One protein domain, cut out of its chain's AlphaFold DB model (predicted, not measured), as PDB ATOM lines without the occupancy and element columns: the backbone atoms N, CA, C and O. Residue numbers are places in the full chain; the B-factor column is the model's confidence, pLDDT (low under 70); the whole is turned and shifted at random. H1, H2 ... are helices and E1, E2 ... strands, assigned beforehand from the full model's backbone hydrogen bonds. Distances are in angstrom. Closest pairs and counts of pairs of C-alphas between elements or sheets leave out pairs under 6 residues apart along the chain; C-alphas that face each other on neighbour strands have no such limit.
ATOM      1  N   GLU A  73     -43.100  -6.123 -25.815       82.69
ATOM      2  CA  GLU A  73     -42.790  -7.558 -25.777       82.69
ATOM      3  C   GLU A  73     -41.288  -7.776 -25.570       82.69
ATOM      4  O   GLU A  73     -40.890  -8.489 -24.654       82.69
ATOM      5  N   GLN A  74     -40.448  -7.062 -26.328       86.88
ATOM      6  CA  GLN A  74     -38.990  -7.113 -26.175       86.88
ATOM      7  C   GLN A  74     -38.531  -6.628 -24.792       86.88
ATOM      8  O   GLN A  74     -37.607  -7.199 -24.207       86.88
ATOM      9  N   PHE A  75     -39.191  -5.607 -24.241       87.00
ATOM     10  CA  PHE A  75     -38.975  -5.137 -22.872       87.00
ATOM     11  C   PHE A  75     -39.291  -6.224 -21.838       87.00
ATOM     12  O   PHE A  75     -38.473  -6.514 -20.961       87.00
ATOM     13  N   GLN A  76     -40.461  -6.853 -21.953       87.00
ATOM     14  CA  GLN A  76     -40.892  -7.903 -21.036       87.00
ATOM     15  C   GLN A  76     -39.987  -9.139 -21.123       87.00
ATOM     16  O   GLN A  76     -39.605  -9.687 -20.087       87.00
ATOM     17  N   ASP A  77     -39.595  -9.544 -22.329       88.38
ATOM     18  CA  ASP A  77     -38.676 -10.661 -22.550       88.38
ATOM     19  C   ASP A  77     -37.294 -10.381 -21.956       88.38
ATOM     20  O   ASP A  77     -36.712 -11.244 -21.292       88.38
ATOM     21  N   SER A  78     -36.788  -9.155 -22.123       88.50
ATOM     22  CA  SER A  78     -35.516  -8.721 -21.532       88.50
ATOM     23  C   SER A  78     -35.567  -8.777 -20.005       88.50
ATOM     24  O   SER A  78     -34.663  -9.332 -19.374       88.50
ATOM     25  N   PHE A  79     -36.661  -8.298 -19.403       90.62
ATOM     26  CA  PHE A  79     -36.886  -8.399 -17.962       90.62
ATOM     27  C   PHE A  79     -36.950  -9.854 -17.480       90.62
ATOM     28  O   PHE A  79     -36.306 -10.204 -16.491       90.62
ATOM     29  N   LEU A  80     -37.702 -10.720 -18.164       89.56
ATOM     30  CA  LEU A  80     -37.838 -12.132 -17.791       89.56
ATOM     31  C   LEU A  80     -36.504 -12.875 -17.893       89.56
ATOM     32  O   LEU A  80     -36.159 -13.656 -17.001       89.56
ATOM     33  N   LYS A  81     -35.732 -12.604 -18.951       89.69
ATOM     34  CA  LYS A  81     -34.384 -13.147 -19.134       89.69
ATOM     35  C   LYS A  81     -33.466 -12.706 -17.997       89.69
ATOM     36  O   LYS A  81     -32.802 -13.555 -17.405       89.69
ATOM     37  N   PHE A  82     -33.475 -11.420 -17.649       90.81
ATOM     38  CA  PHE A  82     -32.721 -10.910 -16.507       90.81
ATOM     39  C   PHE A  82     -33.162 -11.580 -15.198       90.81
ATOM     40  O   PHE A  82     -32.331 -12.150 -14.499       90.81
ATOM     41  N   LYS A  83     -34.466 -11.594 -14.889       90.06
ATOM     42  CA  LYS A  83     -35.019 -12.175 -13.653       90.06
ATOM     43  C   LYS A  83     -34.625 -13.644 -13.473       90.06
ATOM     44  O   LYS A  83     -34.376 -14.073 -12.351       90.06
ATOM     45  N   LYS A  84     -34.565 -14.407 -14.569       87.19
ATOM     46  CA  LYS A  84     -34.163 -15.819 -14.562       87.19
ATOM     47  C   LYS A  84     -32.654 -16.014 -14.389       87.19
ATOM     48  O   LYS A  84     -32.246 -16.986 -13.759       87.19
ATOM     49  N   ASN A  85     -31.844 -15.137 -14.979       88.06
ATOM     50  CA  ASN A  85     -30.396 -15.328 -15.080       88.06
ATOM     51  C   ASN A  85     -29.605 -14.591 -13.998       88.06
ATOM     52  O   ASN A  85     -28.469 -14.971 -13.719       88.06
ATOM     53  N   PHE A  86     -30.167 -13.541 -13.401       91.75
ATOM     54  CA  PHE A  86     -29.488 -12.794 -12.356       91.75
ATOM     55  C   PHE A  86     -29.319 -13.670 -11.114       91.75
ATOM     56  O   PHE A  86     -30.287 -14.059 -10.457       91.75
ATOM     57  N   SER A  87     -28.065 -13.942 -10.779       89.12
ATOM     58  CA  SER A  87     -27.672 -14.675  -9.584       89.12
ATOM     59  C   SER A  87     -26.510 -13.962  -8.913       89.12
ATOM     60  O   SER A  87     -25.552 -13.585  -9.587       89.12
ATOM     61  N   SER A  88     -26.558 -13.847  -7.591       92.81
ATOM     62  CA  SER A  88     -25.448 -13.346  -6.786       92.81
ATOM     63  C   SER A  88     -25.205 -14.284  -5.606       92.81
ATOM     64  O   SER A  88     -26.135 -14.882  -5.068       92.81
ATOM     65  N   SER A  89     -23.947 -14.412  -5.185       93.75
ATOM     66  CA  SER A  89     -23.594 -15.090  -3.933       93.75
ATOM     67  C   SER A  89     -23.868 -14.221  -2.698       93.75
ATOM     68  O   SER A  89     -24.019 -14.744  -1.593       93.75
ATOM     69  N   ASN A  90     -23.945 -12.900  -2.876       95.12
ATOM     70  CA  ASN A  90     -24.107 -11.935  -1.789       95.12
ATOM     71  C   ASN A  90     -25.571 -11.530  -1.573       95.12
ATOM     72  O   ASN A  90     -25.915 -11.080  -0.482       95.12
ATOM     73  N   PHE A  91     -26.427 -11.723  -2.581       95.88
ATOM     74  CA  PHE A  91     -27.817 -11.272  -2.567       95.88
ATOM     75  C   PHE A  91     -28.778 -12.381  -2.990       95.88
ATOM     76  O   PHE A  91     -28.544 -13.087  -3.968       95.88
ATOM     77  N   ILE A  92     -29.895 -12.499  -2.273       94.94
ATOM     78  CA  ILE A  92     -30.976 -13.441  -2.580       94.94
ATOM     79  C   ILE A  92     -32.155 -12.674  -3.174       94.94
ATOM     80  O   ILE A  92     -32.552 -11.631  -2.650       94.94
ATOM     81  N   SER A  93     -32.742 -13.207  -4.249       93.88
ATOM     82  CA  SER A  93     -34.013 -12.704  -4.779       93.88
ATOM     83  C   SER A  93     -35.151 -13.049  -3.823       93.88
ATOM     84  O   SER A  93     -35.352 -14.208  -3.470       93.88
ATOM     85  N   ILE A  94     -35.909 -12.030  -3.434       92.12
ATOM     86  CA  ILE A  94     -37.152 -12.143  -2.657       92.12
ATOM     87  C   ILE A  94     -38.354 -11.670  -3.485       92.12
ATOM     88  O   ILE A  94     -39.410 -11.330  -2.951       92.12
ATOM     89  N   SER A  95     -38.174 -11.601  -4.805       88.06
ATOM     90  CA  SER A  95     -39.215 -11.200  -5.745       88.06
ATOM     91  C   SER A  95     -40.321 -12.258  -5.793       88.06
ATOM     92  O   SER A  95     -40.003 -13.449  -5.783       88.06
ATOM     93  N   PRO A  96     -41.601 -11.869  -5.929       81.75
ATOM     94  CA  PRO A  96     -42.667 -12.817  -6.242       81.75
ATOM     95  C   PRO A  96     -42.336 -13.605  -7.511       81.75
ATOM     96  O   PRO A  96     -41.717 -13.055  -8.427       81.75
ATOM     97  N   GLU A  97     -42.758 -14.867  -7.599       75.44
ATOM     98  CA  GLU A  97     -42.577 -15.660  -8.824       75.44
ATOM     99  C   GLU A  97     -43.320 -15.008  -9.999       75.44
ATOM    100  O   GLU A  97     -42.730 -14.745 -11.053       75.44
ATOM    101  N   GLU A  98     -44.579 -14.626  -9.770       76.81
ATOM    102  CA  GLU A  98     -45.416 -13.926 -10.742       76.81
ATOM    103  C   GLU A  98     -44.902 -12.511 -11.046       76.81
ATOM    104  O   GLU A  98     -44.453 -11.763 -10.171       76.81
ATOM    105  N   VAL A  99     -44.977 -12.122 -12.320       72.94
ATOM    106  CA  VAL A  99     -44.621 -10.771 -12.763       72.94
ATOM    107  C   VAL A  99     -45.793  -9.832 -12.502       72.94
ATOM    108  O   VAL A  99     -46.807  -9.874 -13.195       72.94
ATOM    109  N   ASN A 100     -45.640  -8.950 -11.517       62.72
ATOM    110  CA  ASN A 100     -46.597  -7.878 -11.270       62.72
ATOM    111  C   ASN A 100     -46.296  -6.682 -12.180       62.72
ATOM    112  O   ASN A 100     -45.364  -5.918 -11.929       62.72
ATOM    113  N   LEU A 101     -47.107  -6.512 -13.223       60.84
ATOM    114  CA  LEU A 101     -47.093  -5.327 -14.079       60.84
ATOM    115  C   LEU A 101     -47.701  -4.138 -13.330       60.84
ATOM    116  O   LEU A 101     -48.857  -4.187 -12.909       60.84
ATOM    117  N   LYS A 102     -46.927  -3.060 -13.180       63.47
ATOM    118  CA  LYS A 102     -47.415  -1.771 -12.675       63.47
ATOM    119  C   LYS A 102     -47.329  -0.734 -13.789       63.47
ATOM    120  O   LYS A 102     -46.348  -0.698 -14.523       63.47
ATOM    121  N   THR A 103     -48.325   0.130 -13.906       56.62
ATOM    122  CA  THR A 103     -48.236   1.331 -14.740       56.62
ATOM    123  C   THR A 103     -47.623   2.459 -13.912       56.62
ATOM    124  O   THR A 103     -47.899   2.598 -12.717       56.62
ATOM    125  N   THR A 104     -46.741   3.243 -14.521       51.12
ATOM    126  CA  THR A 104     -46.278   4.514 -13.958       51.12
ATOM    127  C   THR A 104     -46.723   5.615 -14.895       51.12
ATOM    128  O   THR A 104     -46.332   5.605 -16.052       51.12
ATOM    129  N   SER A 105     -47.558   6.538 -14.433       44.88
ATOM    130  CA  SER A 105     -47.851   7.764 -15.170       44.88
ATOM    131  C   SER A 105     -46.775   8.810 -14.873       44.88
ATOM    132  O   SER A 105     -46.376   8.997 -13.722       44.88
ATOM    133  N   LEU A 106     -46.302   9.500 -15.914       47.28
ATOM    134  CA  LEU A 106     -45.536  10.739 -15.762       47.28
ATOM    135  C   LEU A 106     -46.419  11.809 -15.078       47.28
ATOM    136  O   LEU A 106     -47.647  11.697 -15.138       47.28
ATOM    137  N   PRO A 107     -45.843  12.840 -14.425       41.19
ATOM    138  CA  PRO A 107     -46.545  13.778 -13.529       41.19
ATOM    139  C   PRO A 107     -47.732  14.563 -14.125       41.19
ATOM    140  O   PRO A 107     -48.322  15.389 -13.434       41.19
ATOM    141  N   HIS A 108     -48.104  14.341 -15.384       38.25
ATOM    142  CA  HIS A 108     -49.261  14.953 -16.040       38.25
ATOM    143  C   HIS A 108     -50.495  14.036 -16.105       38.25
ATOM    144  O   HIS A 108     -51.545  14.474 -16.572       38.25
ATOM    145  N   HIS A 109     -50.422  12.794 -15.605       41.91
ATOM    146  CA  HIS A 109     -51.541  11.848 -15.668       41.91
ATOM    147  C   HIS A 109     -51.911  11.261 -14.297       41.91
ATOM    148  O   HIS A 109     -51.079  10.716 -13.568       41.91
ATOM    149  N   HIS A 110     -53.194  11.402 -13.952       39.12
ATOM    150  CA  HIS A 110     -53.793  11.010 -12.677       39.12
ATOM    151  C   HIS A 110     -53.515   9.547 -12.290       39.12
ATOM    152  O   HIS A 110     -53.496   8.648 -13.126       39.12
ATOM    153  N   PHE A 111     -53.325   9.326 -10.986       37.91
ATOM    154  CA  PHE A 111     -53.028   8.031 -10.379       37.91
ATOM    155  C   PHE A 111     -54.184   7.036 -10.548       37.91
ATOM    156  O   PHE A 111     -55.273   7.242 -10.017       37.91
ATOM    157  N   GLY A 112     -53.912   5.913 -11.209       40.28
ATOM    158  CA  GLY A 112     -54.794   4.751 -11.231       40.28
ATOM    159  C   GLY A 112     -53.979   3.469 -11.352       40.28
ATOM    160  O   GLY A 112     -53.251   3.283 -12.321       40.28
ATOM    161  N   SER A 113     -54.083   2.575 -10.368       40.31
ATOM    162  CA  SER A 113     -53.595   1.203 -10.501       40.31
ATOM    163  C   SER A 113     -54.654   0.381 -11.236       40.31
ATOM    164  O   SER A 113     -55.519  -0.230 -10.604       40.31
ATOM    165  N   SER A 114     -54.633   0.384 -12.563       42.03
ATOM    166  CA  SER A 114     -55.455  -0.527 -13.357       42.03
ATOM    167  C   SER A 114     -54.661  -1.799 -13.662       42.03
ATOM    168  O   SER A 114     -53.602  -1.771 -14.283       42.03
ATOM    169  N   LYS A 115     -55.190  -2.953 -13.235       44.19
ATOM    170  CA  LYS A 115     -55.055  -4.161 -14.061       44.19
ATOM    171  C   LYS A 115     -55.802  -3.837 -15.359       44.19
ATOM    172  O   LYS A 115     -56.897  -3.301 -15.229       44.19
ATOM    173  N   ILE A 116     -55.271  -4.211 -16.530       41.97
ATOM    174  CA  ILE A 116     -55.773  -3.900 -17.896       41.97
ATOM    175  C   ILE A 116     -55.108  -2.595 -18.414       41.97
ATOM    176  O   ILE A 116     -55.213  -1.566 -17.756       41.97
ATOM    177  N   ASP A 117     -54.292  -2.558 -19.478       35.78
ATOM    178  CA  ASP A 117     -54.323  -3.291 -20.754       35.78
ATOM    179  C   ASP A 117     -52.996  -3.973 -21.150       35.78
ATOM    180  O   ASP A 117     -51.911  -3.385 -21.132       35.78
ATOM    181  N   ALA A 118     -53.103  -5.225 -21.606       43.56
ATOM    182  CA  ALA A 118     -51.996  -6.022 -22.138       43.56
ATOM    183  C   ALA A 118     -51.471  -5.521 -23.502       43.56
ATOM    184  O   ALA A 118     -50.394  -5.941 -23.915       43.56
ATOM    185  N   ILE A 119     -52.140  -4.560 -24.148       44.47
ATOM    186  CA  ILE A 119     -51.818  -4.091 -25.504       44.47
ATOM    187  C   ILE A 119     -51.886  -2.560 -25.546       44.47
ATOM    188  O   ILE A 119     -52.835  -1.986 -26.063       44.47
ATOM    189  N   ASN A 120     -50.907  -1.865 -24.977       50.84
ATOM    190  CA  ASN A 120     -50.764  -0.445 -25.278       50.84
ATOM    191  C   ASN A 120     -49.285  -0.091 -25.280       50.84
ATOM    192  O   ASN A 120     -48.670  -0.223 -24.230       50.84
ATOM    193  N   ASN A 121     -48.753   0.307 -26.446       54.06
ATOM    194  CA  ASN A 121     -47.393   0.827 -26.682       54.06
ATOM    195  C   ASN A 121     -47.235   2.301 -26.252       54.06
ATOM    196  O   ASN A 121     -46.245   2.938 -26.600       54.06
ATOM    197  N   ASP A 122     -48.191   2.843 -25.492       61.41
ATOM    198  CA  ASP A 122     -48.184   4.237 -25.058       61.41
ATOM    199  C   ASP A 122     -47.009   4.541 -24.115       61.41
ATOM    200  O   ASP A 122     -46.877   3.977 -23.022       61.41
ATOM    201  N   ILE A 123     -46.149   5.452 -24.572       55.41
ATOM    202  CA  ILE A 123     -44.975   5.947 -23.854       55.41
ATOM    203  C   ILE A 123     -45.346   6.919 -22.727       55.41
ATOM    204  O   ILE A 123     -44.531   7.173 -21.847       55.41
ATOM    205  N   ASN A 124     -46.574   7.449 -22.728       56.47
ATOM    206  CA  ASN A 124     -47.067   8.363 -21.694       56.47
ATOM    207  C   ASN A 124     -47.506   7.621 -20.419       56.47
ATOM    208  O   ASN A 124     -47.654   8.229 -19.354       56.47
ATOM    209  N   THR A 125     -47.659   6.297 -20.504       62.25
ATOM    210  CA  THR A 125     -47.913   5.398 -19.371       62.25
ATOM    211  C   THR A 125     -46.909   4.242 -19.373       62.25
ATOM    212  O   THR A 125     -47.300   3.092 -19.611       62.25
ATOM    213  N   PRO A 126     -45.609   4.507 -19.147       69.94
ATOM    214  CA  PRO A 126     -44.595   3.468 -19.215       69.94
ATOM    215  C   PRO A 126     -44.905   2.329 -18.240       69.94
ATOM    216  O   PRO A 126     -45.258   2.545 -17.071       69.94
ATOM    217  N   ARG A 127     -44.778   1.087 -18.723       78.12
ATOM    218  CA  ARG A 127     -44.855  -0.094 -17.855       78.12
ATOM    219  C   ARG A 127     -43.617  -0.171 -16.974       78.12
ATOM    220  O   ARG A 127     -42.498   0.059 -17.428       78.12
ATOM    221  N   ARG A 128     -43.844  -0.561 -15.724       83.50
ATOM    222  CA  ARG A 128     -42.827  -0.803 -14.709       83.50
ATOM    223  C   ARG A 128     -42.900  -2.247 -14.230       83.50
ATOM    224  O   ARG A 128     -43.962  -2.722 -13.816       83.50
ATOM    225  N   LEU A 129     -41.753  -2.907 -14.247       87.00
ATOM    226  CA  LEU A 129     -41.528  -4.241 -13.706       87.00
ATOM    227  C   LEU A 129     -40.533  -4.140 -12.554       87.00
ATOM    228  O   LEU A 129     -39.614  -3.330 -12.598       87.00
ATOM    229  N   GLU A 130     -40.734  -4.926 -11.503       89.81
ATOM    230  CA  GLU A 130     -39.992  -4.765 -10.252       89.81
ATOM    231  C   GLU A 130     -39.360  -6.091  -9.830       89.81
ATOM    232  O   GLU A 130     -40.028  -7.127  -9.827       89.81
ATOM    233  N   ASN A 131     -38.096  -6.033  -9.416       91.81
ATOM    234  CA  ASN A 131     -37.412  -7.106  -8.703       91.81
ATOM    235  C   ASN A 131     -36.950  -6.611  -7.329       91.81
ATOM    236  O   ASN A 131     -36.629  -5.440  -7.138       91.81
ATOM    237  N   TYR A 132     -36.910  -7.532  -6.378       93.50
ATOM    238  CA  TYR A 132     -36.555  -7.304  -4.989       93.50
ATOM    239  C   TYR A 132     -35.468  -8.287  -4.565       93.50
ATOM    240  O   TYR A 132     -35.588  -9.497  -4.792       93.50
ATOM    241  N   TYR A 133     -34.440  -7.768  -3.903       95.06
ATOM    242  CA  TYR A 133     -33.326  -8.540  -3.371       95.06
ATOM    243  C   TYR A 133     -33.040  -8.159  -1.924       95.06
ATOM    244  O   TYR A 133     -33.379  -7.069  -1.460       95.06
ATOM    245  N   LYS A 134     -32.399  -9.081  -1.213       95.00
ATOM    246  CA  LYS A 134     -31.926  -8.891   0.155       95.00
ATOM    247  C   LYS A 134     -30.465  -9.322   0.263       95.00
ATOM    248  O   LYS A 134     -30.093 -10.349  -0.305       95.00
ATOM    249  N   SER A 135     -29.667  -8.565   1.014       95.00
ATOM    250  CA  SER A 135     -28.293  -8.946   1.368       95.00
ATOM    251  C   SER A 135     -28.259 -10.176   2.283       95.00
ATOM    252  O   SER A 135     -29.075 -10.329   3.195       95.00
ATOM    253  N   ASN A 136     -27.278 -11.050   2.058       93.62
ATOM    254  CA  ASN A 136     -26.982 -12.187   2.933       93.62
ATOM    255  C   ASN A 136     -26.212 -11.783   4.195       93.62
ATOM    256  O   ASN A 136     -26.106 -12.582   5.125       93.62
ATOM    257  N   GLN A 137     -25.641 -10.577   4.212       90.44
ATOM    258  CA  GLN A 137     -24.687 -10.133   5.232       90.44
ATOM    259  C   GLN A 137     -25.227  -8.983   6.088       90.44
ATOM    260  O   GLN A 137     -24.783  -8.816   7.224       90.44
ATOM    261  N   SER A 138     -26.201  -8.226   5.579       89.94
ATOM    262  CA  SER A 138     -26.733  -7.033   6.240       89.94
ATOM    263  C   SER A 138     -28.261  -6.939   6.172       89.94
ATOM    264  O   SER A 138     -28.958  -7.806   5.637       89.94
ATOM    265  N   SER A 139     -28.799  -5.856   6.734       87.88
ATOM    266  CA  SER A 139     -30.214  -5.480   6.639       87.88
ATOM    267  C   SER A 139     -30.540  -4.688   5.362       87.88
ATOM    268  O   SER A 139     -31.593  -4.047   5.299       87.88
ATOM    269  N   MET A 140     -29.665  -4.726   4.351       91.38
ATOM    270  CA  MET A 140     -29.895  -4.076   3.065       91.38
ATOM    271  C   MET A 140     -30.996  -4.787   2.269       91.38
ATOM    272  O   MET A 140     -30.951  -6.002   2.027       91.38
ATOM    273  N   LEU A 141     -31.971  -3.995   1.833       93.19
ATOM    274  CA  LEU A 141     -32.968  -4.344   0.833       93.19
ATOM    275  C   LEU A 141     -32.674  -3.584  -0.453       93.19
ATOM    276  O   LEU A 141     -32.247  -2.433  -0.421       93.19
ATOM    277  N   ILE A 142     -32.928  -4.235  -1.581       94.62
ATOM    278  CA  ILE A 142     -32.656  -3.674  -2.898       94.62
ATOM    279  C   ILE A 142     -33.902  -3.836  -3.749       94.62
ATOM    280  O   ILE A 142     -34.448  -4.937  -3.855       94.62
ATOM    281  N   LYS A 143     -34.350  -2.747  -4.363       93.38
ATOM    282  CA  LYS A 143     -35.437  -2.751  -5.339       93.38
ATOM    283  C   LYS A 143     -34.885  -2.338  -6.693       93.38
ATOM    284  O   LYS A 143     -34.290  -1.276  -6.804       93.38
ATOM    285  N   VAL A 144     -35.124  -3.142  -7.717       93.75
ATOM    286  CA  VAL A 144     -34.777  -2.814  -9.100       93.75
ATOM    287  C   VAL A 144     -36.065  -2.604  -9.881       93.75
ATOM    288  O   VAL A 144     -36.833  -3.544 -10.082       93.75
ATOM    289  N   ASP A 145     -36.299  -1.370 -10.305       90.62
ATOM    290  CA  ASP A 145     -37.400  -0.992 -11.182       90.62
ATOM    291  C   ASP A 145     -36.895  -0.956 -12.630       90.62
ATOM    292  O   ASP A 145     -35.987  -0.197 -12.946       90.62
ATOM    293  N   PHE A 146     -37.503  -1.744 -13.513       90.44
ATOM    294  CA  PHE A 146     -37.331  -1.664 -14.961       90.44
ATOM    295  C   PHE A 146     -38.516  -0.891 -15.526       90.44
ATOM    296  O   PHE A 146     -39.659  -1.325 -15.378       90.44
ATOM    297  N   ILE A 147     -38.263   0.254 -16.145       88.12
ATOM    298  CA  ILE A 147     -39.277   1.149 -16.699       88.12
ATOM    299  C   ILE A 147     -39.085   1.203 -18.211       88.12
ATOM    300  O   ILE A 147     -37.983   1.452 -18.698       88.12
ATOM    301  N   TYR A 148     -40.160   0.972 -18.955       84.25
ATOM    302  CA  TYR A 148     -40.146   1.066 -20.410       84.25
ATOM    303  C   TYR A 148     -39.911   2.507 -20.866       84.25
ATOM    304  O   TYR A 148     -40.669   3.406 -20.509       84.25
ATOM    305  N   MET A 149     -38.866   2.726 -21.658       84.19
ATOM    306  CA  MET A 149     -38.476   4.042 -22.155       84.19
ATOM    307  C   MET A 149     -37.871   3.900 -23.566       84.19
ATOM    308  O   MET A 149     -36.668   4.075 -23.749       84.19
ATOM    309  N   PRO A 150     -38.687   3.560 -24.579       78.06
ATOM    310  CA  PRO A 150     -38.234   3.062 -25.882       78.06
ATOM    311  C   PRO A 150     -37.411   4.081 -26.675       78.06
ATOM    312  O   PRO A 150     -36.619   3.695 -27.526       78.06
ATOM    313  N   ASN A 151     -37.558   5.372 -26.373       74.62
ATOM    314  CA  ASN A 151     -36.817   6.442 -27.038       74.62
ATOM    315  C   ASN A 151     -35.371   6.586 -26.532       74.62
ATOM    316  O   ASN A 151     -34.628   7.404 -27.067       74.62
ATOM    317  N   VAL A 152     -34.957   5.826 -25.510       70.56
ATOM    318  CA  VAL A 152     -33.580   5.856 -25.004       70.56
ATOM    319  C   VAL A 152     -32.787   4.694 -25.561       70.56
ATOM    320  O   VAL A 152     -32.940   3.561 -25.128       70.56
ATOM    321  N   ILE A 153     -31.918   4.983 -26.520       66.00
ATOM    322  CA  ILE A 153     -31.128   3.959 -27.214       66.00
ATOM    323  C   ILE A 153     -29.723   3.841 -26.603       66.00
ATOM    324  O   ILE A 153     -29.074   2.809 -26.741       66.00
ATOM    325  N   GLU A 154     -29.259   4.874 -25.897       68.75
ATOM    326  CA  GLU A 154     -27.912   4.919 -25.333       68.75
ATOM    327  C   GLU A 154     -27.863   4.410 -23.889       68.75
ATOM    328  O   GLU A 154     -28.678   4.785 -23.035       68.75
ATOM    329  N   ASP A 155     -26.854   3.582 -23.617       73.56
ATOM    330  CA  ASP A 155     -26.522   3.130 -22.274       73.56
ATOM    331  C   ASP A 155     -25.838   4.273 -21.516       73.56
ATOM    332  O   ASP A 155     -24.760   4.732 -21.900       73.56
ATOM    333  N   SER A 156     -26.448   4.746 -20.431       72.44
ATOM    334  CA  SER A 156     -25.897   5.858 -19.656       72.44
ATOM    335  C   SER A 156     -26.160   5.706 -18.163       72.44
ATOM    336  O   SER A 156     -27.187   5.180 -17.733       72.44
ATOM    337  N   PHE A 157     -25.208   6.178 -17.359       72.12
ATOM    338  CA  PHE A 157     -25.402   6.379 -15.931       72.12
ATOM    339  C   PHE A 157     -25.871   7.813 -15.704       72.12
ATOM    340  O   PHE A 157     -25.142   8.750 -16.029       72.12
ATOM    341  N   LEU A 158     -27.081   7.985 -15.175       63.19
ATOM    342  CA  LEU A 158     -27.709   9.301 -15.094       63.19
ATOM    343  C   LEU A 158     -27.381  10.019 -13.785       63.19
ATOM    344  O   LEU A 158     -26.941  11.165 -13.816       63.19
ATOM    345  N   THR A 159     -27.615   9.388 -12.630       61.41
ATOM    346  CA  THR A 159     -27.436  10.048 -11.328       61.41
ATOM    347  C   THR A 159     -27.489   9.070 -10.150       61.41
ATOM    348  O   THR A 159     -28.002   7.955 -10.285       61.41
ATOM    349  N   ILE A 160     -26.988   9.528  -8.997       67.69
ATOM    350  CA  ILE A 160     -27.246   8.961  -7.669       67.69
ATOM    351  C   ILE A 160     -28.023  10.009  -6.875       67.69
ATOM    352  O   ILE A 160     -27.534  11.121  -6.673       67.69
ATOM    353  N   SER A 161     -29.217   9.659  -6.407       70.06
ATOM    354  CA  SER A 161     -29.911  10.438  -5.380       70.06
ATOM    355  C   SER A 161     -29.696   9.753  -4.039       70.06
ATOM    356  O   SER A 161     -30.171   8.637  -3.860       70.06
ATOM    357  N   SER A 162     -29.007  10.414  -3.108       72.25
ATOM    358  CA  SER A 162     -28.721   9.870  -1.777       72.25
ATOM    359  C   SER A 162     -29.510  10.607  -0.701       72.25
ATOM    360  O   SER A 162     -29.566  11.837  -0.667       72.25
ATOM    361  N   ILE A 163     -30.105   9.839   0.200       69.19
ATOM    362  CA  ILE A 163     -30.682  10.297   1.452       69.19
ATOM    363  C   ILE A 163     -29.878   9.627   2.559       69.19
ATOM    364  O   ILE A 163     -30.010   8.431   2.813       69.19
ATOM    365  N   ASN A 164     -29.050  10.414   3.242       69.94
ATOM    366  CA  ASN A 164     -28.362   9.964   4.444       69.94
ATOM    367  C   ASN A 164     -29.069  10.497   5.703       69.94
ATOM    368  O   ASN A 164     -29.887  11.416   5.652       69.94
ATOM    369  N   ASN A 165     -28.735   9.921   6.856       65.19
ATOM    370  CA  ASN A 165     -29.325  10.283   8.143       65.19
ATOM    371  C   ASN A 165     -28.810  11.616   8.734       65.19
ATOM    372  O   ASN A 165     -29.315  12.053   9.767       65.19
ATOM    373  N   LYS A 166     -27.838  12.278   8.092       65.44
ATOM    374  CA  LYS A 166     -27.188  13.518   8.562       65.44
ATOM    375  C   LYS A 166     -27.559  14.765   7.747       65.44
ATOM    376  O   LYS A 166     -27.456  15.875   8.261       65.44
ATOM    377  N   ASP A 167     -27.980  14.606   6.496       69.31
ATOM    378  CA  ASP A 167     -28.238  15.683   5.543       69.31
ATOM    379  C   ASP A 167     -29.710  16.094   5.591       69.31
ATOM    380  O   ASP A 167     -30.586  15.470   4.987       69.31
ATOM    381  N   ASN A 168     -29.974  17.157   6.348       67.88
ATOM    382  CA  ASN A 168     -31.305  17.717   6.563       67.88
ATOM    383  C   ASN A 168     -31.563  18.982   5.728       67.88
ATOM    384  O   ASN A 168     -32.523  19.702   6.002       67.88
ATOM    385  N   THR A 169     -30.732  19.267   4.719       68.19
ATOM    386  CA  THR A 169     -30.712  20.570   4.027       68.19
ATOM    387  C   THR A 169     -32.051  20.921   3.360       68.19
ATOM    388  O   THR A 169     -32.394  22.094   3.251       68.19
ATOM    389  N   ASN A 170     -32.847  19.911   2.989       63.66
ATOM    390  CA  ASN A 170     -34.147  20.067   2.324       63.66
ATOM    391  C   ASN A 170     -35.340  19.553   3.156       63.66
ATOM    392  O   ASN A 170     -36.373  19.192   2.596       63.66
ATOM    393  N   ILE A 171     -35.207  19.473   4.485       69.38
ATOM    394  CA  ILE A 171     -36.250  18.931   5.369       69.38
ATOM    395  C   ILE A 171     -36.832  20.030   6.245       69.38
ATOM    396  O   ILE A 171     -36.099  20.761   6.916       69.38
ATOM    397  N   GLU A 172     -38.164  20.092   6.292       75.88
ATOM    398  CA  GLU A 172     -38.875  20.963   7.226       75.88
ATOM    399  C   GLU A 172     -38.413  20.702   8.667       75.88
ATOM    400  O   GLU A 172     -38.357  19.557   9.112       75.88
ATOM    401  N   GLU A 173     -38.144  21.770   9.419       80.06
ATOM    402  CA  GLU A 173     -37.566  21.729  10.773       80.06
ATOM    403  C   GLU A 173     -38.242  20.703  11.700       80.06
ATOM    404  O   GLU A 173     -37.572  19.920  12.375       80.06
ATOM    405  N   LYS A 174     -39.577  20.615  11.650       83.25
ATOM    406  CA  LYS A 174     -40.383  19.695  12.470       83.25
ATOM    407  C   LYS A 174     -40.115  18.201  12.219       83.25
ATOM    408  O   LYS A 174     -40.514  17.374  13.033       83.25
ATOM    409  N   TYR A 175     -39.478  17.850  11.103       77.00
ATOM    410  CA  TYR A 175     -39.151  16.473  10.721       77.00
ATOM    411  C   TYR A 175     -37.654  16.152  10.821       77.00
ATOM    412  O   TYR A 175     -37.271  15.003  10.615       77.00
ATOM    413  N   GLN A 176     -36.799  17.116  11.179       76.56
ATOM    414  CA  GLN A 176     -35.344  16.913  11.245       76.56
ATOM    415  C   GLN A 176     -34.901  15.954  12.360       76.56
ATOM    416  O   GLN A 176     -33.790  15.433  12.321       76.56
ATOM    417  N   THR A 177     -35.762  15.700  13.352       73.75
ATOM    418  CA  THR A 177     -35.494  14.766  14.458       73.75
ATOM    419  C   THR A 177     -35.840  13.313  14.127       73.75
ATOM    420  O   THR A 177     -35.665  12.440  14.978       73.75
ATOM    421  N   ILE A 178     -36.402  13.044  12.943       73.19
ATOM    422  CA  ILE A 178     -36.752  11.689  12.512       73.19
ATOM    423  C   ILE A 178     -35.473  10.965  12.090       73.19
ATOM    424  O   ILE A 178     -34.744  11.436  11.222       73.19
ATOM    425  N   ASP A 179     -35.234   9.799  12.690       69.88
ATOM    426  CA  ASP A 179     -34.172   8.884  12.273       69.88
ATOM    427  C   ASP A 179     -34.534   8.293  10.904       69.88
ATOM    428  O   ASP A 179     -35.577   7.646  10.755       69.88
ATOM    429  N   ARG A 180     -33.722   8.586   9.885       69.75
ATOM    430  CA  ARG A 180     -33.987   8.199   8.495       69.75
ATOM    431  C   ARG A 180     -33.068   7.055   8.080       69.75
ATOM    432  O   ARG A 180     -31.901   7.050   8.466       69.75
ATOM    433  N   PRO A 181     -33.562   6.105   7.273       71.50
ATOM    434  CA  PRO A 181     -32.702   5.079   6.707       71.50
ATOM    435  C   PRO A 181     -31.726   5.691   5.694       71.50
ATOM    436  O   PRO A 181     -32.014   6.736   5.107       71.50
ATOM    437  N   HIS A 182     -30.603   5.011   5.458       77.31
ATOM    438  CA  HIS A 182     -29.779   5.282   4.282       77.31
ATOM    439  C   HIS A 182     -30.504   4.758   3.045       77.31
ATOM    440  O   HIS A 182     -30.922   3.594   3.021       77.31
ATOM    441  N   LEU A 183     -30.674   5.631   2.055       82.00
ATOM    442  CA  LEU A 183     -31.299   5.305   0.783       82.00
ATOM    443  C   LEU A 183     -30.527   5.953  -0.354       82.00
ATOM    444  O   LEU A 183     -30.456   7.179  -0.396       82.00
ATOM    445  N   ASP A 184     -30.046   5.140  -1.288       82.88
ATOM    446  CA  ASP A 184     -29.448   5.619  -2.531       82.88
ATOM    447  C   ASP A 184     -30.215   5.044  -3.729       82.88
ATOM    448  O   ASP A 184     -30.475   3.840  -3.813       82.88
ATOM    449  N   ASP A 185     -30.561   5.922  -4.667       83.06
ATOM    450  CA  ASP A 185     -31.231   5.589  -5.922       83.06
ATOM    451  C   ASP A 185     -30.263   5.802  -7.091       83.06
ATOM    452  O   ASP A 185     -29.820   6.921  -7.351       83.06
ATOM    453  N   TYR A 186     -29.973   4.728  -7.822       85.75
ATOM    454  CA  TYR A 186     -29.110   4.712  -8.998       85.75
ATOM    455  C   TYR A 186     -29.971   4.631 -10.254       85.75
ATOM    456  O   TYR A 186     -30.832   3.755 -10.363       85.75
ATOM    457  N   TYR A 187     -29.712   5.507 -11.224       84.81
ATOM    458  CA  TYR A 187     -30.473   5.589 -12.471       84.81
ATOM    459  C   TYR A 187     -29.589   5.222 -13.661       84.81
ATOM    460  O   TYR A 187     -28.566   5.861 -13.906       84.81
ATOM    461  N   ILE A 188     -30.005   4.204 -14.407       87.06
ATOM    462  CA  ILE A 188     -29.267   3.643 -15.538       87.06
ATOM    463  C   ILE A 188     -30.215   3.584 -16.729       87.06
ATOM    464  O   ILE A 188     -31.329   3.082 -16.601       87.06
ATOM    465  N   THR A 189     -29.795   4.052 -17.894       84.81
ATOM    466  CA  THR A 189     -30.510   3.775 -19.140       84.81
ATOM    467  C   THR A 189     -29.852   2.620 -19.862       84.81
ATOM    468  O   THR A 189     -28.629   2.509 -19.843       84.81
ATOM    469  N   MET A 190     -30.653   1.746 -20.467       82.31
ATOM    470  CA  MET A 190     -30.143   0.640 -21.270       82.31
ATOM    471  C   MET A 190     -31.192   0.145 -22.260       82.31
ATOM    472  O   MET A 190     -32.281  -0.241 -21.840       82.31
ATOM    473  N   ASN A 191     -30.859   0.098 -23.554       82.38
ATOM    474  CA  ASN A 191     -31.673  -0.523 -24.614       82.38
ATOM    475  C   ASN A 191     -33.191  -0.255 -24.513       82.38
ATOM    476  O   ASN A 191     -33.993  -1.184 -24.444       82.38
ATOM    477  N   GLY A 192     -33.609   1.007 -24.473       81.81
ATOM    478  CA  GLY A 192     -35.022   1.386 -24.395       81.81
ATOM    479  C   GLY A 192     -35.655   1.188 -23.014       81.81
ATOM    480  O   GLY A 192     -36.879   1.084 -22.896       81.81
ATOM    481  N   MET A 193     -34.835   1.112 -21.965       86.19
ATOM    482  CA  MET A 193     -35.263   0.977 -20.574       86.19
ATOM    483  C   MET A 193     -34.592   2.023 -19.693       86.19
ATOM    484  O   MET A 193     -33.413   2.331 -19.855       86.19
ATOM    485  N   LEU A 194     -35.336   2.503 -18.701       87.25
ATOM    486  CA  LEU A 194     -34.795   3.157 -17.519       87.25
ATOM    487  C   LEU A 194     -34.815   2.151 -16.367       87.25
ATOM    488  O   LEU A 194     -35.865   1.635 -15.993       87.25
ATOM    489  N   ILE A 195     -33.652   1.883 -15.800       89.81
ATOM    490  CA  ILE A 195     -33.458   1.004 -14.658       89.81
ATOM    491  C   ILE A 195     -33.174   1.883 -13.443       89.81
ATOM    492  O   ILE A 195     -32.248   2.694 -13.458       89.81
ATOM    493  N   VAL A 196     -33.965   1.713 -12.386       90.56
ATOM    494  CA  VAL A 196     -33.765   2.395 -11.105       90.56
ATOM    495  C   VAL A 196     -33.454   1.356 -10.042       90.56
ATOM    496  O   VAL A 196     -34.307   0.526  -9.724       90.56
ATOM    497  N   ILE A 197     -32.246   1.398  -9.488       92.94
ATOM    498  CA  ILE A 197     -31.826   0.524  -8.392       92.94
ATOM    499  C   ILE A 197     -31.870   1.338  -7.108       92.94
ATOM    500  O   ILE A 197     -31.143   2.315  -6.974       92.94
ATOM    501  N   LYS A 198     -32.731   0.934  -6.180       92.25
ATOM    502  CA  LYS A 198     -32.892   1.562  -4.872       92.25
ATOM    503  C   LYS A 198     -32.283   0.673  -3.810       92.25
ATOM    504  O   LYS A 198     -32.721  -0.472  -3.663       92.25
ATOM    505  N   PHE A 199     -31.333   1.203  -3.063       91.19
ATOM    506  CA  PHE A 199     -30.735   0.548  -1.910       91.19
ATOM    507  C   PHE A 199     -31.347   1.129  -0.645       91.19
ATOM    508  O   PHE A 199     -31.507   2.337  -0.531       91.19
ATOM    509  N   LEU A 200     -31.722   0.273   0.299       89.38
ATOM    510  CA  LEU A 200     -32.319   0.691   1.561       89.38
ATOM    511  C   LEU A 200     -31.698  -0.092   2.707       89.38
ATOM    512  O   LEU A 200     -31.825  -1.316   2.766       89.38
ATOM    513  N   ASP A 201     -31.104   0.609   3.664       86.56
ATOM    514  CA  ASP A 201     -30.707  -0.002   4.927       86.56
ATOM    515  C   ASP A 201     -31.854   0.044   5.941       86.56
ATOM    516  O   ASP A 201     -32.282   1.109   6.385       86.56
ATOM    517  N   THR A 202     -32.343  -1.133   6.335       81.38
ATOM    518  CA  THR A 202     -33.432  -1.273   7.316       81.38
ATOM    519  C   THR A 202     -32.951  -1.467   8.755       81.38
ATOM    520  O   THR A 202     -33.764  -1.671   9.658       81.38
ATOM    521  N   SER A 203     -31.639  -1.433   9.005       77.50
ATOM    522  CA  SER A 203     -31.102  -1.658  10.346       77.50
ATOM    523  C   SER A 203     -31.389  -0.490  11.294       77.50
ATOM    524  O   SER A 203     -31.103   0.676  11.020       77.50
ATOM    525  N   THR A 204     -31.896  -0.818  12.479       67.12
ATOM    526  CA  THR A 204     -32.151   0.135  13.565       67.12
ATOM    527  C   THR A 204     -30.844   0.443  14.302       67.12
ATOM    528  O   THR A 204     -30.565  -0.160  15.338       67.12
ATOM    529  N   ALA A 205     -29.988   1.319  13.774       57.88
ATOM    530  CA  ALA A 205     -28.730   1.660  14.446       57.88
ATOM    531  C   ALA A 205     -28.738   3.104  14.951       57.88
ATOM    532  O   ALA A 205     -28.538   4.037  14.186       57.88
ATOM    533  N   LYS A 206     -28.879   3.266  16.271       54.06
ATOM    534  CA  LYS A 206     -28.486   4.497  16.962       54.06
ATOM    535  C   LYS A 206     -26.988   4.437  17.264       54.06
ATOM    536  O   LYS A 206     -26.575   3.672  18.129       54.06
ATOM    537  N   GLY A 207     -26.202   5.262  16.575       54.97
ATOM    538  CA  GLY A 207     -24.813   5.558  16.934       54.97
ATOM    539  C   GLY A 207     -23.768   4.585  16.384       54.97
ATOM    540  O   GLY A 207     -23.346   3.675  17.086       54.97
ATOM    541  N   GLN A 208     -23.326   4.826  15.146       51.44
ATOM    542  CA  GLN A 208     -21.956   4.676  14.608       51.44
ATOM    543  C   GLN A 208     -22.037   4.863  13.081       51.44
ATOM    544  O   GLN A 208     -21.994   3.903  12.318       51.44
ATOM    545  N   ASP A 209     -22.220   6.109  12.641       65.94
ATOM    546  CA  ASP A 209     -22.707   6.395  11.284       65.94
ATOM    547  C   ASP A 209     -21.686   6.150  10.163       65.94
ATOM    548  O   ASP A 209     -22.035   5.562   9.146       65.94
ATOM    549  N   ASP A 210     -20.419   6.546  10.328       66.25
ATOM    550  CA  ASP A 210     -19.506   6.614   9.170       66.25
ATOM    551  C   ASP A 210     -19.053   5.227   8.691       66.25
ATOM    552  O   ASP A 210     -19.113   4.917   7.506       66.25
ATOM    553  N   LYS A 211     -18.698   4.326   9.617       73.56
ATOM    554  CA  LYS A 211     -18.320   2.942   9.269       73.56
ATOM    555  C   LYS A 211     -19.482   2.146   8.680       73.56
ATOM    556  O   LYS A 211     -19.266   1.217   7.904       73.56
ATOM    557  N   LYS A 212     -20.700   2.470   9.109       75.06
ATOM    558  CA  LYS A 212     -21.921   1.826   8.641       75.06
ATOM    559  C   LYS A 212     -22.252   2.287   7.223       75.06
ATOM    560  O   LYS A 212     -22.548   1.445   6.383       75.06
ATOM    561  N   TYR A 213     -22.112   3.582   6.948       77.06
ATOM    562  CA  TYR A 213     -22.254   4.129   5.604       77.06
ATOM    563  C   TYR A 213     -21.193   3.575   4.640       77.06
ATOM    564  O   TYR A 213     -21.540   3.105   3.564       77.06
ATOM    565  N   ASP A 214     -19.923   3.496   5.048       81.12
ATOM    566  CA  ASP A 214     -18.871   2.882   4.220       81.12
ATOM    567  C   ASP A 214     -19.176   1.411   3.881       81.12
ATOM    568  O   ASP A 214     -18.935   0.947   2.763       81.12
ATOM    569  N   ALA A 215     -19.711   0.657   4.849       84.19
ATOM    570  CA  ALA A 215     -20.140  -0.722   4.634       84.19
ATOM    571  C   ALA A 215     -21.347  -0.807   3.687       84.19
ATOM    572  O   ALA A 215     -21.365  -1.677   2.817       84.19
ATOM    573  N   PHE A 216     -22.304   0.115   3.822       85.25
ATOM    574  CA  PHE A 216     -23.463   0.243   2.942       85.25
ATOM    575  C   PHE A 216     -23.022   0.480   1.492       85.25
ATOM    576  O   PHE A 216     -23.280  -0.373   0.649       85.25
ATOM    577  N   ILE A 217     -22.225   1.521   1.229       84.88
ATOM    578  CA  ILE A 217     -21.686   1.829  -0.109       84.88
ATOM    579  C   ILE A 217     -20.897   0.649  -0.692       84.88
ATOM    580  O   ILE A 217     -20.996   0.334  -1.878       84.88
ATOM    581  N   LYS A 218     -20.111  -0.055   0.131       88.81
ATOM    582  CA  LYS A 218     -19.378  -1.238  -0.332       88.81
ATOM    583  C   LYS A 218     -20.317  -2.355  -0.802       88.81
ATOM    584  O   LYS A 218     -20.006  -3.016  -1.792       88.81
ATOM    585  N   GLU A 219     -21.426  -2.589  -0.105       91.00
ATOM    586  CA  GLU A 219     -22.432  -3.566  -0.530       91.00
ATOM    587  C   GLU A 219     -23.169  -3.123  -1.802       91.00
ATOM    588  O   GLU A 219     -23.375  -3.956  -2.687       91.00
ATOM    589  N   GLU A 220     -23.475  -1.833  -1.961       90.75
ATOM    590  CA  GLU A 220     -24.069  -1.301  -3.199       90.75
ATOM    591  C   GLU A 220     -23.186  -1.574  -4.416       90.75
ATOM    592  O   GLU A 220     -23.653  -2.085  -5.435       90.75
ATOM    593  N   LEU A 221     -21.882  -1.305  -4.288       89.81
ATOM    594  CA  LEU A 221     -20.906  -1.553  -5.348       89.81
ATOM    595  C   LEU A 221     -20.831  -3.037  -5.722       89.81
ATOM    596  O   LEU A 221     -20.688  -3.362  -6.901       89.81
ATOM    597  N   LEU A 222     -20.940  -3.944  -4.747       92.31
ATOM    598  CA  LEU A 222     -20.980  -5.385  -5.014       92.31
ATOM    599  C   LEU A 222     -22.241  -5.773  -5.790       92.31
ATOM    600  O   LEU A 222     -22.145  -6.523  -6.762       92.31
ATOM    601  N   PHE A 223     -23.405  -5.249  -5.397       93.62
ATOM    602  CA  PHE A 223     -24.644  -5.505  -6.131       93.62
ATOM    603  C   PHE A 223     -24.559  -4.966  -7.557       93.62
ATOM    604  O   PHE A 223     -24.886  -5.682  -8.499       93.62
ATOM    605  N   TYR A 224     -24.079  -3.731  -7.727       89.19
ATOM    606  CA  TYR A 224     -23.943  -3.105  -9.038       89.19
ATOM    607  C   TYR A 224     -23.012  -3.905  -9.957       89.19
ATOM    608  O   TYR A 224     -23.331  -4.116 -11.121       89.19
ATOM    609  N   GLN A 225     -21.894  -4.419  -9.440       89.81
ATOM    610  CA  GLN A 225     -20.981  -5.264 -10.219       89.81
ATOM    611  C   GLN A 225     -21.627  -6.576 -10.669       89.81
ATOM    612  O   GLN A 225     -21.379  -7.032 -11.786       89.81
ATOM    613  N   ASP A 226     -22.424  -7.211  -9.811       91.69
ATOM    614  CA  ASP A 226     -23.160  -8.421 -10.182       91.69
ATOM    615  C   ASP A 226     -24.290  -8.100 -11.173       91.69
ATOM    616  O   ASP A 226     -24.523  -8.861 -12.112       91.69
ATOM    617  N   PHE A 227     -24.939  -6.945 -11.016       91.31
ATOM    618  CA  PHE A 227     -25.965  -6.435 -11.923       91.31
ATOM    619  C   PHE A 227     -25.401  -6.174 -13.319       91.31
ATOM    620  O   PHE A 227     -25.917  -6.702 -14.301       91.31
ATOM    621  N   GLU A 228     -24.289  -5.442 -13.409       85.94
ATOM    622  CA  GLU A 228     -23.622  -5.101 -14.665       85.94
ATOM    623  C   GLU A 228     -23.174  -6.351 -15.444       85.94
ATOM    624  O   GLU A 228     -23.268  -6.390 -16.670       85.94
ATOM    625  N   LYS A 229     -22.723  -7.403 -14.749       87.62
ATOM    626  CA  LYS A 229     -22.373  -8.688 -15.385       87.62
ATOM    627  C   LYS A 229     -23.582  -9.423 -15.956       87.62
ATOM    628  O   LYS A 229     -23.411 -10.196 -16.887       87.62
ATOM    629  N   ALA A 230     -24.761  -9.253 -15.362       86.75
ATOM    630  CA  ALA A 230     -25.965  -9.977 -15.754       86.75
ATOM    631  C   ALA A 230     -26.741  -9.300 -16.893       86.75
ATOM    632  O   ALA A 230     -27.553  -9.955 -17.547       86.75
ATOM    633  N   ILE A 231     -26.530  -7.997 -17.094       80.56
ATOM    634  CA  ILE A 231     -27.177  -7.218 -18.157       80.56
ATOM    635  C   ILE A 231     -26.360  -7.158 -19.460       80.56
ATOM    636  O   ILE A 231     -26.936  -6.845 -20.499       80.56
ATOM    637  N   LYS A 232     -25.054  -7.462 -19.409       67.69
ATOM    638  CA  LYS A 232     -24.170  -7.628 -20.578       67.69
ATOM    639  C   LYS A 232     -24.279  -9.036 -21.162       67.69
ATOM    640  O   LYS A 232     -24.211  -9.154 -22.405       67.69
TER     641      LYS A 232
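Overview. This is residues 73 to 232 of the 232 residues of an uncharacterized protein of Paenibacillus montanisoli (UniProt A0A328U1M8). One twisted sheet of six strands makes a slab with two helices over one face: the long H2 runs slantwise over E3 and E6, and the shorter H1 lies along E3. The other face has no named helix over it, and two long links, residues 94 to 126 and 164 to 182, loop away from the strands' ends; of these, residues 169 to 175 stick out free. The printed part has 160 residues with two named helices and six named strands, in the order H1 E1 E2 E3 E4 E5 E6 H2; the sheet runs E1 E2 E3 E6 E5 E4, all antiparallel, and the class is mixed. It is compact, with a radius of gyration of the C-alphas of 17.2 A and spans of 51 by 39 by 29 A.

Along the chain. Begin with the sheet: E1 is residues 91 to 93, E2 is 127 to 135 and 26.9 A long, E3 is 140 to 148 and 26.1 A, E6 is 193 to 201 and 25.9 A, E5 is 183 to 190 and 22.6 A, and E4 is 156 to 163 and 22.1 A. Find C-alpha 73 at (-42.790, -7.558, -25.777); from there H1 runs 18.1 A to residue 85. H2, residues 209 to 231, runs 32.7 A from C-alpha 209 at (-22.707, 6.395, 11.284) to C-alpha 231 at (-27.177, -7.218, -18.157).

Arrangement. Look first at the inner strands E3 and E6, where N 143 and O 198 are 2.9 A apart, within hydrogen-bond range. E2 and E3 form a hairpin, with N 131 and O 144 at 2.9 A; E5 and E6 form another, with N 186 and O 197 at 2.8 A. At the edge strands E1 and E4, N 92 of E1 and O 134 of E2 are within hydrogen-bond range at 2.9 A, and N 158 of E4 and O 187 of E5 are within hydrogen-bond range at 2.9 A. E1 E2 E3 and E4 E5 E6 are meanders, each strand the antiparallel neighbour of the one before; E3 E4 E5 E6 is a Greek key, a meander of three whose last strand also neighbours E3. The helices make two layers with the sheet. H2 has a height over the sheet of 8.6 A and stands at 41 degrees to E3 on the local plane; its closest C-alphas with E6 are Glu 220 and Phe 199, 7.0 A. H1 has a height of 8.8 A and stands at 12 degrees to E3 on the local plane, with the C-alphas of Phe 75 and Tyr 148 closest at 6.8 A. H1 and H2 only just touch, with 3 pairs of C-alphas within 8 A, only at their ends; the C-alphas of Phe 82 and Ala 230 are closest at 6.9 A. In H1 and H2 every O i to N i+4 pair is within hydrogen-bond range.

Size, cuts and confidence. The two C-alphas farthest apart, Ile 119 and Gly 207, are 51.2 A apart. The printed part has no cut and ends at residue 232, the chain's last. The links E1 to E2 and E4 to E5 are long, with 33 and 19 residues. Mean pLDDT of the printed part is 76.4; 51 residues are under 70, among them 100 to 126 and 163 to 171.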